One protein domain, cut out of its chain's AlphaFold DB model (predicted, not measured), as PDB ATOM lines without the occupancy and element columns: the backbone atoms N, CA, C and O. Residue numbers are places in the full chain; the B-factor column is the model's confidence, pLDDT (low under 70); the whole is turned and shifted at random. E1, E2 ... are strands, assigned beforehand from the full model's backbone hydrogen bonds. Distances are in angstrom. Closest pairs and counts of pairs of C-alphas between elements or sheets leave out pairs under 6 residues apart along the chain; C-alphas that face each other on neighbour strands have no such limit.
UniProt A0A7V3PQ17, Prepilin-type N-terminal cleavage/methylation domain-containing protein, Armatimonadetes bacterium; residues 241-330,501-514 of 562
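Overview. This is residues 241 to 330 and 501 to 514 of the 562 residues of the protein "Prepilin-type N-terminal cleavage/methylation domain-containing protein" of Armatimonadetes bacterium (UniProt A0A7V3PQ17). Two curled four-stranded antiparallel sheets stand partly face to face as a loosely formed sandwich: the longer strands E1, E8, E4 and E5 make one wall and the shorter E2, E7, E6 and E3 the other. The walls come nearest where E2 approaches E8 and stand wider apart at the edges E5 and E3, where the long links 275 to 288 and 306 to 318 lead from one sheet to the other. The printed part has 104 residues, no named helix and eight strands, E1 to E8 in order along the chain; the class is all strand, though only 43 of the residues are in named strands. It is compact, with a radius of gyration of the C-alphas of 12.9 A, and spans 38 by 28 by 24 A.

Along the chain. In the sheet of longer strands, E8, residues 506 to 514, is the longest by residues and measures 24.7 A from first to last C-alpha; it ends at C-alpha 514, (4.726, 13.741, 3.993). E1 is residues 241 to 247, 16.4 A long, and begins at C-alpha 241, (0.643, 20.045, 3.778). E4 is residues 289 to 295, 19.6 A long, and E5 is residues 300 to 305, 13.4 A long. In the other sheet E3, residues 270 to 274, measures 10.5 A. E2, residues 256 to 258, begins at C-alpha 256, (13.310, 16.601, -15.408). E6 is residues 319 to 321 and E7 is residues 326 to 328.

Arrangement. The first sheet runs E1, E8, E4, E5, with E1 and E5 as edge strands. It is twisted, its C-alphas lying up to 4.2 A off their best plane, and E8 bends by 52 degrees at residue 510. E8 and E4 are antiparallel at 166 degrees, with N 291 and O 508 2.8 A apart, within hydrogen-bond range. E1 and E8 are antiparallel at 169 degrees; N 243 and O 511, 2.8 A apart, are within that range. E4 and E5 form a hairpin, antiparallel at 149 degrees, with N 294 and O 301 at 2.9 A. Residues 304 to 305 of E5 also pair, antiparallel, with residues 310 to 311. The second sheet runs E2, E7, E6, E3, with E2 and E3 as edge strands. E6 and E7 form a hairpin, antiparallel at 159 degrees, with N 321 and O 326 at 2.8 A. E2 and E7 are antiparallel at 164 degrees, with N 257 and O 327 at 2.8 A. E6 and E3 are antiparallel at 164 degrees, with N 271 and O 320 at 2.9 A. Residues 249 to 250 pair, antiparallel, with residues 257 to 258 of E2. Between the sheets, the closest C-alphas of E2 and E8 are those of Tyr 257 and Val 507, 7.2 A apart. Among the pairs that are apart are E3 and E5, E1 and E7, and E4 and E6.

Size, cuts and confidence. The two C-alphas farthest apart are those of Ala 297 and Arg 514, 39.0 A, while the first and last printed C-alphas are 7.5 A apart. Residues 331 to 500 are not printed; across this cut, in the link from E7 to E8, C-alphas 330 and 501 are 20.4 A apart. The links E2 to E3, E3 to E4 and E5 to E6 are long. The mean pLDDT of the printed part is 85.7, and residues 276 to 284, in the link from E3 to E4, are under 70.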
ATOM      1  N   GLN A 241       0.702  18.775   4.482       90.94
ATOM      2  CA  GLN A 241       0.643  20.045   3.778       90.94
ATOM      3  C   GLN A 241       0.295  19.785   2.315       90.94
ATOM      4  O   GLN A 241       1.015  19.087   1.600       90.94
ATOM      5  N   ARG A 242      -0.795  20.408   1.870       90.69
ATOM      6  CA  ARG A 242      -1.183  20.428   0.470       90.69
ATOM      7  C   ARG A 242      -0.565  21.635  -0.221       90.69
ATOM      8  O   ARG A 242      -0.734  22.773   0.223       90.69
ATOM      9  N   VAL A 243       0.147  21.377  -1.305       92.25
ATOM     10  CA  VAL A 243       0.660  22.382  -2.231       92.25
ATOM     11  C   VAL A 243      -0.223  22.337  -3.469       92.25
ATOM     12  O   VAL A 243      -0.502  21.259  -3.988       92.25
ATOM     13  N   SER A 244      -0.706  23.496  -3.917       92.06
ATOM     14  CA  SER A 244      -1.565  23.582  -5.097       92.06
ATOM     15  C   SER A 244      -0.989  24.531  -6.139       92.06
ATOM     16  O   SER A 244      -0.522  25.623  -5.810       92.06
ATOM     17  N   GLY A 245      -1.042  24.101  -7.396       90.25
ATOM     18  CA  GLY A 245      -0.676  24.856  -8.579       90.25
ATOM     19  C   GLY A 245       0.810  25.167  -8.661       90.25
ATOM     20  O   GLY A 245       1.172  26.142  -9.321       90.25
ATOM     21  N   GLU A 246       1.665  24.387  -7.994       95.81
ATOM     22  CA  GLU A 246       3.095  24.656  -7.991       95.81
ATOM     23  C   GLU A 246       3.657  24.507  -9.398       95.81
ATOM     24  O   GLU A 246       3.446  23.495 -10.060       95.81
ATOM     25  N   LEU A 247       4.403  25.518  -9.836       96.25
ATOM     26  CA  LEU A 247       5.205  25.445 -11.045       96.25
ATOM     27  C   LEU A 247       6.479  24.651 -10.752       96.25
ATOM     28  O   LEU A 247       7.319  25.105  -9.973       96.25
ATOM     29  N   LEU A 248       6.636  23.496 -11.396       96.69
ATOM     30  CA  LEU A 248       7.804  22.652 -11.177       96.69
ATOM     31  C   LEU A 248       9.063  23.280 -11.787       96.69
ATOM     32  O   LEU A 248       9.043  23.825 -12.894       96.69
ATOM     33  N   GLN A 249      10.179  23.164 -11.070       96.44
ATOM     34  CA  GLN A 249      11.475  23.653 -11.520       96.44
ATOM     35  C   GLN A 249      12.057  22.718 -12.572       96.44
ATOM     36  O   GLN A 249      12.359  21.555 -12.307       96.44
ATOM     37  N   LYS A 250      12.220  23.252 -13.775       94.44
ATOM     38  CA  LYS A 250      12.769  22.546 -14.926       94.44
ATOM     39  C   LYS A 250      14.299  22.442 -14.832       94.44
ATOM     40  O   LYS A 250      14.970  23.434 -14.548       94.44
ATOM     41  N   SER A 251      14.849  21.266 -15.121       93.69
ATOM     42  CA  SER A 251      16.288  21.027 -15.281       93.69
ATOM     43  C   SER A 251      16.864  21.720 -16.524       93.69
ATOM     44  O   SER A 251      16.140  22.097 -17.448       93.69
ATOM     45  N   SER A 252      18.190  21.870 -16.586       89.12
ATOM     46  CA  SER A 252      18.875  22.514 -17.718       89.12
ATOM     47  C   SER A 252      18.627  21.815 -19.060       89.12
ATOM     48  O   SER A 252      18.506  22.480 -20.085       89.12
ATOM     49  N   ASP A 253      18.498  20.491 -19.049       87.12
ATOM     50  CA  ASP A 253      18.215  19.654 -20.221       87.12
ATOM     51  C   ASP A 253      16.710  19.590 -20.582       87.12
ATOM     52  O   ASP A 253      16.320  19.135 -21.664       87.12
ATOM     53  N   GLY A 254      15.843  20.094 -19.696       87.62
ATOM     54  CA  GLY A 254      14.391  20.129 -19.849       87.62
ATOM     55  C   GLY A 254      13.686  18.779 -19.783       87.62
ATOM     56  O   GLY A 254      12.507  18.706 -20.138       87.62
ATOM     57  N   ALA A 255      14.385  17.727 -19.358       91.50
ATOM     58  CA  ALA A 255      13.827  16.388 -19.211       91.50
ATOM     59  C   ALA A 255      13.158  16.175 -17.846       91.50
ATOM     60  O   ALA A 255      12.171  15.445 -17.752       91.50
ATOM     61  N   VAL A 256      13.677  16.831 -16.805       94.12
ATOM     62  CA  VAL A 256      13.310  16.601 -15.408       94.12
ATOM     63  C   VAL A 256      12.688  17.863 -14.811       94.12
ATOM     64  O   VAL A 256      13.204  18.968 -14.964       94.12
ATOM     65  N   TYR A 257      11.576  17.699 -14.106       96.06
ATOM     66  CA  TYR A 257      10.854  18.769 -13.425       96.06
ATOM     67  C   TYR A 257      10.732  18.408 -11.954       96.06
ATOM     68  O   TYR A 257      10.268  17.321 -11.624       96.06
ATOM     69  N   ARG A 258      11.163  19.301 -11.068       96.12
ATOM     70  CA  ARG A 258      11.249  19.045  -9.629       96.12
ATOM     71  C   ARG A 258      10.345  19.996  -8.852       96.12
ATOM     72  O   ARG A 258      10.379  21.204  -9.080       96.12
ATOM     73  N   ALA A 259       9.551  19.457  -7.935       95.69
ATOM     74  CA  ALA A 259       8.814  20.252  -6.958       95.69
ATOM     75  C   ALA A 259       9.725  20.763  -5.839       95.69
ATOM     76  O   ALA A 259      10.790  20.207  -5.570       95.69
ATOM     77  N   SER A 260       9.287  21.811  -5.149       93.25
ATOM     78  CA  SER A 260       9.951  22.320  -3.948       93.25
ATOM     79  C   SER A 260       9.980  21.296  -2.815       93.25
ATOM     80  O   SER A 260      10.941  21.281  -2.045       93.25
ATOM     81  N   LEU A 261       8.961  20.436  -2.724       91.31
ATOM     82  CA  LEU A 261       8.857  19.368  -1.735       91.31
ATOM     83  C   LEU A 261       8.589  18.025  -2.430       91.31
ATOM     84  O   LEU A 261       7.717  17.913  -3.294       91.31
ATOM     85  N   GLY A 262       9.342  17.000  -2.027       88.44
ATOM     86  CA  GLY A 262       9.098  15.610  -2.420       88.44
ATOM     87  C   GLY A 262       8.122  14.900  -1.484       88.44
ATOM     88  O   GLY A 262       7.298  15.531  -0.812       88.44
ATOM     89  N   GLY A 263       8.236  13.575  -1.417       86.69
ATOM     90  CA  GLY A 263       7.456  12.741  -0.511       86.69
ATOM     91  C   GLY A 263       5.951  12.854  -0.751       86.69
ATOM     92  O   GLY A 263       5.185  12.929   0.213       86.69
ATOM     93  N   TRP A 264       5.539  12.921  -2.016       89.88
ATOM     94  CA  TRP A 264       4.141  13.007  -2.424       89.88
ATOM     95  C   TRP A 264       3.371  11.792  -1.898       89.88
ATOM     96  O   TRP A 264       3.871  10.666  -1.936       89.88
ATOM     97  N   LEU A 265       2.187  12.033  -1.341       86.31
ATOM     98  CA  LEU A 265       1.293  11.015  -0.786       86.31
ATOM     99  C   LEU A 265       0.356  10.444  -1.858       86.31
ATOM    100  O   LEU A 265       0.257  10.990  -2.950       86.31
ATOM    101  N   GLY A 266      -0.352   9.361  -1.538       82.38
ATOM    102  CA  GLY A 266      -1.330   8.746  -2.433       82.38
ATOM    103  C   GLY A 266      -0.674   7.725  -3.355       82.38
ATOM    104  O   GLY A 266       0.041   6.832  -2.906       82.38
ATOM    105  N   THR A 267      -0.923   7.821  -4.660       79.25
ATOM    106  CA  THR A 267      -0.347   6.902  -5.649       79.25
ATOM    107  C   THR A 267       1.183   7.049  -5.698       79.25
ATOM    108  O   THR A 267       1.726   7.979  -6.300       79.25
ATOM    109  N   GLN A 268       1.880   6.114  -5.047       78.81
ATOM    110  CA  GLN A 268       3.340   6.051  -5.016       78.81
ATOM    111  C   GLN A 268       3.888   5.495  -6.337       78.81
ATOM    112  O   GLN A 268       3.438   4.446  -6.804       78.81
ATOM    113  N   ASP A 269       4.884   6.179  -6.898       83.38
ATOM    114  CA  ASP A 269       5.705   5.700  -8.012       83.38
ATOM    115  C   ASP A 269       7.169   6.086  -7.766       83.38
ATOM    116  O   ASP A 269       7.452   7.107  -7.134       83.38
ATOM    117  N   ASP A 270       8.087   5.244  -8.227       85.00
ATOM    118  CA  ASP A 270       9.541   5.385  -8.068       85.00
ATOM    119  C   ASP A 270      10.217   5.915  -9.345       85.00
ATOM    120  O   ASP A 270      11.434   5.826  -9.514       85.00
ATOM    121  N   GLY A 271       9.428   6.442 -10.285       84.19
ATOM    122  CA  GLY A 271       9.900   6.929 -11.574       84.19
ATOM    123  C   GLY A 271      10.169   5.829 -12.597       84.19
ATOM    124  O   GLY A 271      10.696   6.130 -13.673       84.19
ATOM    125  N   THR A 272       9.827   4.567 -12.314       83.56
ATOM    126  CA  THR A 272      10.001   3.472 -13.281       83.56
ATOM    127  C   THR A 272       8.818   3.330 -14.231       83.56
ATOM    128  O   THR A 272       8.997   2.874 -15.368       83.56
ATOM    129  N   ARG A 273       7.616   3.739 -13.810       79.94
ATOM    130  CA  ARG A 273       6.388   3.520 -14.572       79.94
ATOM    131  C   ARG A 273       6.055   4.721 -15.443       79.94
ATOM    132  O   ARG A 273       6.153   5.872 -15.037       79.94
ATOM    133  N   VAL A 274       5.641   4.440 -16.676       81.44
ATOM    134  CA  VAL A 274       5.144   5.467 -17.596       81.44
ATOM    135  C   VAL A 274       3.654   5.669 -17.351       81.44
ATOM    136  O   VAL A 274       2.877   4.716 -17.424       81.44
ATOM    137  N   PHE A 275       3.262   6.911 -17.089       77.12
ATOM    138  CA  PHE A 275       1.879   7.351 -17.025       77.12
ATOM    139  C   PHE A 275       1.159   7.056 -18.349       77.12
ATOM    140  O   PHE A 275       1.641   7.409 -19.425       77.12
ATOM    141  N   GLY A 276       0.005   6.391 -18.275       69.12
ATOM    142  CA  GLY A 276      -0.756   5.944 -19.440       69.12
ATOM    143  C   GLY A 276      -1.999   5.139 -19.055       69.12
ATOM    144  O   GLY A 276      -2.368   5.078 -17.884       69.12
ATOM    145  N   ALA A 277      -2.625   4.481 -20.038       50.75
ATOM    146  CA  ALA A 277      -3.958   3.855 -19.958       50.75
ATOM    147  C   ALA A 277      -4.160   2.747 -18.890       50.75
ATOM    148  O   ALA A 277      -5.253   2.197 -18.788       50.75
ATOM    149  N   GLY A 278      -3.136   2.412 -18.097       49.94
ATOM    150  CA  GLY A 278      -3.202   1.441 -16.997       49.94
ATOM    151  C   GLY A 278      -2.914   2.010 -15.602       49.94
ATOM    152  O   GLY A 278      -3.007   1.267 -14.629       49.94
ATOM    153  N   LEU A 279      -2.565   3.296 -15.483       54.97
ATOM    154  CA  LEU A 279      -2.306   3.963 -14.204       54.97
ATOM    155  C   LEU A 279      -3.397   5.001 -13.957       54.97
ATOM    156  O   LEU A 279      -3.249   6.178 -14.272       54.97
ATOM    157  N   THR A 280      -4.523   4.554 -13.408       53.41
ATOM    158  CA  THR A 280      -5.531   5.465 -12.875       53.41
ATOM    159  C   THR A 280      -5.085   5.931 -11.497       53.41
ATOM    160  O   THR A 280      -5.008   5.141 -10.556       53.41
ATOM    161  N   MET A 281      -4.803   7.226 -11.362       63.19
ATOM    162  CA  MET A 281      -4.738   7.837 -10.036       63.19
ATOM    163  C   MET A 281      -6.126   7.692  -9.414       63.19
ATOM    164  O   MET A 281      -7.137   7.959 -10.066       63.19
ATOM    165  N   LEU A 282      -6.192   7.180  -8.186       53.56
ATOM    166  CA  LEU A 282      -7.428   6.715  -7.543       53.56
ATOM    167  C   LEU A 282      -8.402   7.848  -7.176       53.56
ATOM    168  O   LEU A 282      -9.424   7.585  -6.524       53.56
ATOM    169  N   GLY A 283      -8.091   9.079  -7.591       59.62
ATOM    170  CA  GLY A 283      -8.902  10.276  -7.422       59.62
ATOM    171  C   GLY A 283      -9.087  10.647  -5.957       59.62
ATOM    172  O   GLY A 283     -10.069  11.309  -5.623       59.62
ATOM    173  N   ILE A 284      -8.205  10.176  -5.068       69.31
ATOM    174  CA  ILE A 284      -8.242  10.577  -3.663       69.31
ATOM    175  C   ILE A 284      -7.565  11.934  -3.509       69.31
ATOM    176  O   ILE A 284      -6.675  12.287  -4.271       69.31
ATOM    177  N   GLU A 285      -7.978  12.699  -2.498       74.69
ATOM    178  CA  GLU A 285      -7.455  14.048  -2.245       74.69
ATOM    179  C   GLU A 285      -5.919  14.100  -2.122       74.69
ATOM    180  O   GLU A 285      -5.299  15.122  -2.414       74.69
ATOM    181  N   LEU A 286      -5.320  12.987  -1.692       82.25
ATOM    182  CA  LEU A 286      -3.885  12.851  -1.476       82.25
ATOM    183  C   LEU A 286      -3.094  12.615  -2.766       82.25
ATOM    184  O   LEU A 286      -1.907  12.929  -2.767       82.25
ATOM    185  N   ASP A 287      -3.723  12.089  -3.825       84.38
ATOM    186  CA  ASP A 287      -3.029  11.761  -5.072       84.38
ATOM    187  C   ASP A 287      -2.432  13.024  -5.710       84.38
ATOM    188  O   ASP A 287      -3.116  14.053  -5.799       84.38
ATOM    189  N   PRO A 288      -1.180  12.967  -6.199       87.81
ATOM    190  CA  PRO A 288      -0.589  14.103  -6.874       87.81
ATOM    191  C   PRO A 288      -1.271  14.293  -8.229       87.81
ATOM    192  O   PRO A 288      -1.339  13.379  -9.044       87.81
ATOM    193  N   ARG A 289      -1.756  15.500  -8.502       88.88
ATOM    194  CA  ARG A 289      -2.255  15.886  -9.819       88.88
ATOM    195  C   ARG A 289      -1.147  16.586 -10.578       88.88
ATOM    196  O   ARG A 289      -0.712  17.657 -10.169       88.88
ATOM    197  N   ILE A 290      -0.732  16.016 -11.700       90.75
ATOM    198  CA  ILE A 290       0.273  16.603 -12.582       90.75
ATOM    199  C   ILE A 290      -0.450  17.146 -13.810       90.75
ATOM    200  O   ILE A 290      -1.238  16.443 -14.443       90.75
ATOM    201  N   VAL A 291      -0.183  18.408 -14.140       91.50
ATOM    202  CA  VAL A 291      -0.779  19.088 -15.289       91.50
ATOM    203  C   VAL A 291       0.328  19.630 -16.179       91.50
ATOM    204  O   VAL A 291       1.189  20.387 -15.727       91.50
ATOM    205  N   VAL A 292       0.298  19.257 -17.455       93.38
ATOM    206  CA  VAL A 292       1.236  19.745 -18.468       93.38
ATOM    207  C   VAL A 292       0.508  20.739 -19.355       93.38
ATOM    208  O   VAL A 292      -0.497  20.414 -19.987       93.38
ATOM    209  N   TYR A 293       1.034  21.956 -19.408       93.38
ATOM    210  CA  TYR A 293       0.534  23.018 -20.259       93.38
ATOM    211  C   TYR A 293       1.485  23.257 -21.423       93.38
ATOM    212  O   TYR A 293       2.684  23.459 -21.225       93.38
ATOM    213  N   ARG A 294       0.933  23.330 -22.630       92.44
ATOM    214  CA  ARG A 294       1.678  23.684 -23.836       92.44
ATOM    215  C   ARG A 294       1.298  25.082 -24.293       92.44
ATOM    216  O   ARG A 294       0.120  25.437 -24.329       92.44
ATOM    217  N   GLN A 295       2.301  25.865 -24.675       90.44
ATOM    218  CA  GLN A 295       2.074  27.182 -25.256       90.44
ATOM    219  C   GLN A 295       1.639  27.053 -26.713       90.44
ATOM    220  O   GLN A 295       2.412  26.584 -27.544       90.44
ATOM    221  N   MET A 296       0.432  27.510 -27.018       87.31
ATOM    222  CA  MET A 296      -0.181  27.580 -28.344       87.31
ATOM    223  C   MET A 296      -0.121  29.019 -28.890       87.31
ATOM    224  O   MET A 296       0.365  29.934 -28.221       87.31
ATOM    225  N   ALA A 297      -0.588  29.234 -30.122       84.25
ATOM    226  CA  ALA A 297      -0.596  30.564 -30.743       84.25
ATOM    227  C   ALA A 297      -1.550  31.553 -30.039       84.25
ATOM    228  O   ALA A 297      -1.318  32.758 -30.054       84.25
ATOM    229  N   ASP A 298      -2.608  31.033 -29.423       83.94
ATOM    230  CA  ASP A 298      -3.720  31.745 -28.791       83.94
ATOM    231  C   ASP A 298      -3.689  31.709 -27.251       83.94
ATOM    232  O   ASP A 298      -4.521  32.347 -26.605       83.94
ATOM    233  N   GLY A 299      -2.723  31.014 -26.639       87.94
ATOM    234  CA  GLY A 299      -2.600  30.934 -25.182       87.94
ATOM    235  C   GLY A 299      -1.906  29.668 -24.687       87.94
ATOM    236  O   GLY A 299      -1.039  29.120 -25.355       87.94
ATOM    237  N   MET A 300      -2.273  29.214 -23.488       89.62
ATOM    238  CA  MET A 300      -1.804  27.950 -22.908       89.62
ATOM    239  C   MET A 300      -2.934  26.921 -22.962       89.62
ATOM    240  O   MET A 300      -4.035  27.210 -22.494       89.62
ATOM    241  N   ALA A 301      -2.654  25.727 -23.480       90.31
ATOM    242  CA  ALA A 301      -3.592  24.605 -23.519       90.31
ATOM    243  C   ALA A 301      -3.150  23.493 -22.557       90.31
ATOM    244  O   ALA A 301      -1.950  23.300 -22.345       90.31
ATOM    245  N   VAL A 302      -4.109  22.771 -21.971       89.88
ATOM    246  CA  VAL A 302      -3.841  21.606 -21.110       89.88
ATOM    247  C   VAL A 302      -3.621  20.391 -22.000       89.88
ATOM    248  O   VAL A 302      -4.557  19.907 -22.614       89.88
ATOM    249  N   TYR A 303      -2.392  19.891 -22.039       88.25
ATOM    250  CA  TYR A 303      -2.017  18.743 -22.865       88.25
ATOM    251  C   TYR A 303      -2.075  17.415 -22.114       88.25
ATOM    252  O   TYR A 303      -2.269  16.359 -22.718       88.25
ATOM    253  N   LEU A 304      -1.894  17.469 -20.796       88.44
ATOM    254  CA  LEU A 304      -2.034  16.328 -19.908       88.44
ATOM    255  C   LEU A 304      -2.583  16.806 -18.570       88.44
ATOM    256  O   LEU A 304      -2.106  17.804 -18.032       88.44
ATOM    257  N   ASP A 305      -3.553  16.076 -18.033       87.88
ATOM    258  CA  ASP A 305      -4.054  16.254 -16.672       87.88
ATOM    259  C   ASP A 305      -4.336  14.882 -16.062       87.88
ATOM    260  O   ASP A 305      -5.250  14.163 -16.482       87.88
ATOM    261  N   THR A 306      -3.532  14.505 -15.064       83.75
ATOM    262  CA  THR A 306      -3.642  13.182 -14.437       83.75
ATOM    263  C   THR A 306      -4.928  13.002 -13.635       83.75
ATOM    264  O   THR A 306      -5.331  11.865 -13.402       83.75
ATOM    265  N   TYR A 307      -5.610  14.087 -13.246       79.75
ATOM    266  CA  TYR A 307      -6.866  14.009 -12.500       79.75
ATOM    267  C   TYR A 307      -8.062  13.690 -13.400       79.75
ATOM    268  O   TYR A 307      -8.905  12.866 -13.050       79.75
ATOM    269  N   THR A 308      -8.146  14.324 -14.570       77.94
ATOM    270  CA  THR A 308      -9.227  14.071 -15.540       77.94
ATOM    271  C   THR A 308      -8.938  12.877 -16.448       77.94
ATOM    272  O   THR A 308      -9.825  12.437 -17.178       77.94
ATOM    273  N   GLY A 309      -7.701  12.368 -16.432       73.62
ATOM    274  CA  GLY A 309      -7.217  11.361 -17.379       73.62
ATOM    275  C   GLY A 309      -7.077  11.908 -18.801       73.62
ATOM    276  O   GLY A 309      -7.016  11.134 -19.754       73.62
ATOM    277  N   THR A 310      -7.057  13.234 -18.961       74.38
ATOM    278  CA  THR A 310      -6.918  13.873 -20.270       74.38
ATOM    279  C   THR A 310      -5.484  13.727 -20.763       74.38
ATOM    280  O   THR A 310      -4.547  14.146 -20.086       74.38
ATOM    281  N   ILE A 311      -5.328  13.159 -21.957       77.12
ATOM    282  CA  ILE A 311      -4.062  13.069 -22.689       77.12
ATOM    283  C   ILE A 311      -4.353  13.540 -24.117       77.12
ATOM    284  O   ILE A 311      -4.949  12.803 -24.899       77.12
ATOM    285  N   GLU A 312      -3.987  14.783 -24.444       80.62
ATOM    286  CA  GLU A 312      -4.158  15.326 -25.802       80.62
ATOM    287  C   GLU A 312      -3.045  14.858 -26.749       80.62
ATOM    288  O   GLU A 312      -3.286  14.657 -27.938       80.62
ATOM    289  N   ASP A 313      -1.833  14.642 -26.226       78.81
ATOM    290  CA  ASP A 313      -0.694  14.131 -26.992       78.81
ATOM    291  C   ASP A 313      -0.366  12.693 -26.562       78.81
ATOM    292  O   ASP A 313       0.269  12.491 -25.522       78.81
ATOM    293  N   PRO A 314      -0.768  11.672 -27.343       79.69
ATOM    294  CA  PRO A 314      -0.530  10.273 -26.995       79.69
ATOM    295  C   PRO A 314       0.956   9.890 -27.022       79.69
ATOM    296  O   PRO A 314       1.311   8.819 -26.538       79.69
ATOM    297  N   ASN A 315       1.828  10.738 -27.582       83.88
ATOM    298  CA  ASN A 315       3.269  10.496 -27.615       83.88
ATOM    299  C   ASN A 315       3.987  11.081 -26.392       83.88
ATOM    300  O   ASN A 315       5.198  10.906 -26.255       83.88
ATOM    301  N   LEU A 316       3.287  11.797 -25.510       85.75
ATOM    302  CA  LEU A 316       3.882  12.328 -24.292       85.75
ATOM    303  C   LEU A 316       4.092  11.193 -23.280       85.75
ATOM    304  O   LEU A 316       3.153  10.723 -22.645       85.75
ATOM    305  N   SER A 317       5.345  10.770 -23.112       83.88
ATOM    306  CA  SER A 317       5.743   9.845 -22.048       83.88
ATOM    307  C   SER A 317       6.110  10.628 -20.792       83.88
ATOM    308  O   SER A 317       6.953  11.523 -20.843       83.88
ATOM    309  N   LEU A 318       5.482  10.290 -19.669       88.50
ATOM    310  CA  LEU A 318       5.736  10.898 -18.368       88.50
ATOM    311  C   LEU A 318       5.967   9.794 -17.343       88.50
ATOM    312  O   LEU A 318       5.170   8.869 -17.251       88.50
ATOM    313  N   LYS A 319       7.028   9.904 -16.553       89.56
ATOM    314  CA  LYS A 319       7.270   9.101 -15.348       89.56
ATOM    315  C   LYS A 319       7.311  10.041 -14.153       89.56
ATOM    316  O   LYS A 319       7.703  11.198 -14.324       89.56
ATOM    317  N   TRP A 320       6.941   9.589 -12.960       90.75
ATOM    318  CA  TRP A 320       7.085  10.424 -11.768       90.75
ATOM    319  C   TRP A 320       7.665   9.642 -10.601       90.75
ATOM    320  O   TRP A 320       7.402   8.466 -10.423       90.75
ATOM    321  N   ASP A 321       8.475  10.316  -9.805       91.38
ATOM    322  CA  ASP A 321       9.001   9.799  -8.556       91.38
ATOM    323  C   ASP A 321       8.357  10.595  -7.423       91.38
ATOM    324  O   ASP A 321       8.693  11.762  -7.184       91.38
ATOM    325  N   SER A 322       7.402   9.960  -6.744       88.31
ATOM    326  CA  SER A 322       6.688  10.543  -5.609       88.31
ATOM    327  C   SER A 322       7.636  10.832  -4.444       88.31
ATOM    328  O   SER A 322       7.437  11.814  -3.730       88.31
ATOM    329  N   SER A 323       8.689  10.032  -4.251       87.00
ATOM    330  CA  SER A 323       9.654  10.229  -3.163       87.00
ATOM    331  C   SER A 323      10.496  11.487  -3.389       87.00
ATOM    332  O   SER A 323      10.563  12.357  -2.520       87.00
ATOM    333  N   ALA A 324      11.038  11.659  -4.596       89.00
ATOM    334  CA  ALA A 324      11.858  12.814  -4.943       89.00
ATOM    335  C   ALA A 324      11.042  14.065  -5.317       89.00
ATOM    336  O   ALA A 324      11.617  15.154  -5.407       89.00
ATOM    337  N   GLY A 325       9.733  13.922  -5.559       91.81
ATOM    338  CA  GLY A 325       8.873  14.981  -6.091       91.81
ATOM    339  C   GLY A 325       9.272  15.384  -7.507       91.81
ATOM    340  O   GLY A 325       9.408  16.573  -7.808       91.81
ATOM    341  N   VAL A 326       9.562  14.392  -8.348       94.31
ATOM    342  CA  VAL A 326      10.147  14.589  -9.675       94.31
ATOM    343  C   VAL A 326       9.229  14.042 -10.757       94.31
ATOM    344  O   VAL A 326       8.678  12.960 -10.628       94.31
ATOM    345  N   VAL A 327       9.124  14.769 -11.864       94.00
ATOM    346  CA  VAL A 327       8.488  14.326 -13.105       94.00
ATOM    347  C   VAL A 327       9.554  14.251 -14.193       94.00
ATOM    348  O   VAL A 327      10.324  15.195 -14.375       94.00
ATOM    349  N   ASN A 328       9.618  13.136 -14.914       93.69
ATOM    350  CA  ASN A 328      10.634  12.856 -15.921       93.69
ATOM    351  C   ASN A 328       9.991  12.502 -17.271       93.69
ATOM    352  O   ASN A 328       9.155  11.605 -17.353       93.69
ATOM    353  N   PHE A 329      10.417  13.192 -18.328       93.06
ATOM    354  CA  PHE A 329       9.971  12.987 -19.712       93.06
ATOM    355  C   PHE A 329      11.011  12.272 -20.586       93.06
ATOM    356  O   PHE A 329      10.835  12.182 -21.801       93.06
ATOM    357  N   ALA A 330      12.123  11.818 -20.001       92.31
ATOM    358  CA  ALA A 330      13.192  11.143 -20.719       92.31
ATOM    359  C   ALA A 330      12.805   9.711 -21.111       92.31
ATOM    360  O   ALA A 330      12.449   8.874 -20.274       92.31
ATOM    361  N   ASN A 501       6.787  26.152 -32.290       88.50
ATOM    362  CA  ASN A 501       7.563  27.289 -31.771       88.50
ATOM    363  C   ASN A 501       8.855  26.873 -31.040       88.50
ATOM    364  O   ASN A 501       9.675  27.726 -30.716       88.50
ATOM    365  N   GLY A 502       9.055  25.576 -30.782       87.81
ATOM    366  CA  GLY A 502      10.240  25.037 -30.116       87.81
ATOM    367  C   GLY A 502      10.295  25.271 -28.603       87.81
ATOM    368  O   GLY A 502      11.288  24.879 -27.985       87.81
ATOM    369  N   LEU A 503       9.267  25.871 -28.002       90.38
ATOM    370  CA  LEU A 503       9.207  26.164 -26.572       90.38
ATOM    371  C   LEU A 503       8.819  24.916 -25.782       90.38
ATOM    372  O   LEU A 503       8.009  24.111 -26.232       90.38
ATOM    373  N   ASP A 504       9.433  24.747 -24.616       91.94
ATOM    374  CA  ASP A 504       9.182  23.591 -23.759       91.94
ATOM    375  C   ASP A 504       7.885  23.751 -22.964       91.94
ATOM    376  O   ASP A 504       7.459  24.869 -22.665       91.94
ATOM    377  N   ASP A 505       7.273  22.622 -22.621       93.56
ATOM    378  CA  ASP A 505       6.018  22.610 -21.877       93.56
ATOM    379  C   ASP A 505       6.217  23.076 -20.425       93.56
ATOM    380  O   ASP A 505       7.283  22.939 -19.818       93.56
ATOM    381  N   VAL A 506       5.153  23.628 -19.850       94.62
ATOM    382  CA  VAL A 506       5.095  24.081 -18.463       94.62
ATOM    383  C   VAL A 506       4.414  23.011 -17.625       94.62
ATOM    384  O   VAL A 506       3.266  22.659 -17.883       94.62
ATOM    385  N   VAL A 507       5.088  22.524 -16.588       95.38
ATOM    386  CA  VAL A 507       4.557  21.462 -15.724       95.38
ATOM    387  C   VAL A 507       4.154  22.043 -14.379       95.38
ATOM    388  O   VAL A 507       4.939  22.742 -13.733       95.38
ATOM    389  N   ARG A 508       2.924  21.748 -13.954       95.56
ATOM    390  CA  ARG A 508       2.416  22.075 -12.624       95.56
ATOM    391  C   ARG A 508       2.025  20.827 -11.857       95.56
ATOM    392  O   ARG A 508       1.617  19.840 -12.467       95.56
ATOM    393  N   ALA A 509       2.104  20.900 -10.534       93.56
ATOM    394  CA  ALA A 509       1.610  19.850  -9.661       93.56
ATOM    395  C   ALA A 509       0.751  20.403  -8.514       93.56
ATOM    396  O   ALA A 509       1.092  21.418  -7.898       93.56
ATOM    397  N   ASP A 510      -0.345  19.708  -8.216       92.56
ATOM    398  CA  ASP A 510      -0.998  19.732  -6.907       92.56
ATOM    399  C   ASP A 510      -0.594  18.452  -6.173       92.56
ATOM    400  O   ASP A 510      -0.719  17.368  -6.734       92.56
ATOM    401  N   TYR A 511      -0.129  18.533  -4.932       91.62
ATOM    402  CA  TYR A 511       0.249  17.339  -4.175       91.62
ATOM    403  C   TYR A 511       0.148  17.566  -2.670       91.62
ATOM    404  O   TYR A 511       0.212  18.693  -2.176       91.62
ATOM    405  N   SER A 512       0.002  16.470  -1.934       91.50
ATOM    406  CA  SER A 512       0.147  16.447  -0.479       91.50
ATOM    407  C   SER A 512       1.505  15.845  -0.132       91.50
ATOM    408  O   SER A 512       1.857  14.801  -0.676       91.50
ATOM    409  N   THR A 513       2.282  16.485   0.740       89.69
ATOM    410  CA  THR A 513       3.630  16.011   1.108       89.69
ATOM    411  C   THR A 513       3.670  15.423   2.512       89.69
ATOM    412  O   THR A 513       3.078  15.965   3.446       89.69
ATOM    413  N   ARG A 514       4.429  14.336   2.681       86.56
ATOM    414  CA  ARG A 514       4.726  13.741   3.993       86.56
ATOM    415  C   ARG A 514       5.798  14.503   4.786       86.56
ATOM    416  O   ARG A 514       5.995  14.222   5.964       86.56
TER     417      ARG A 514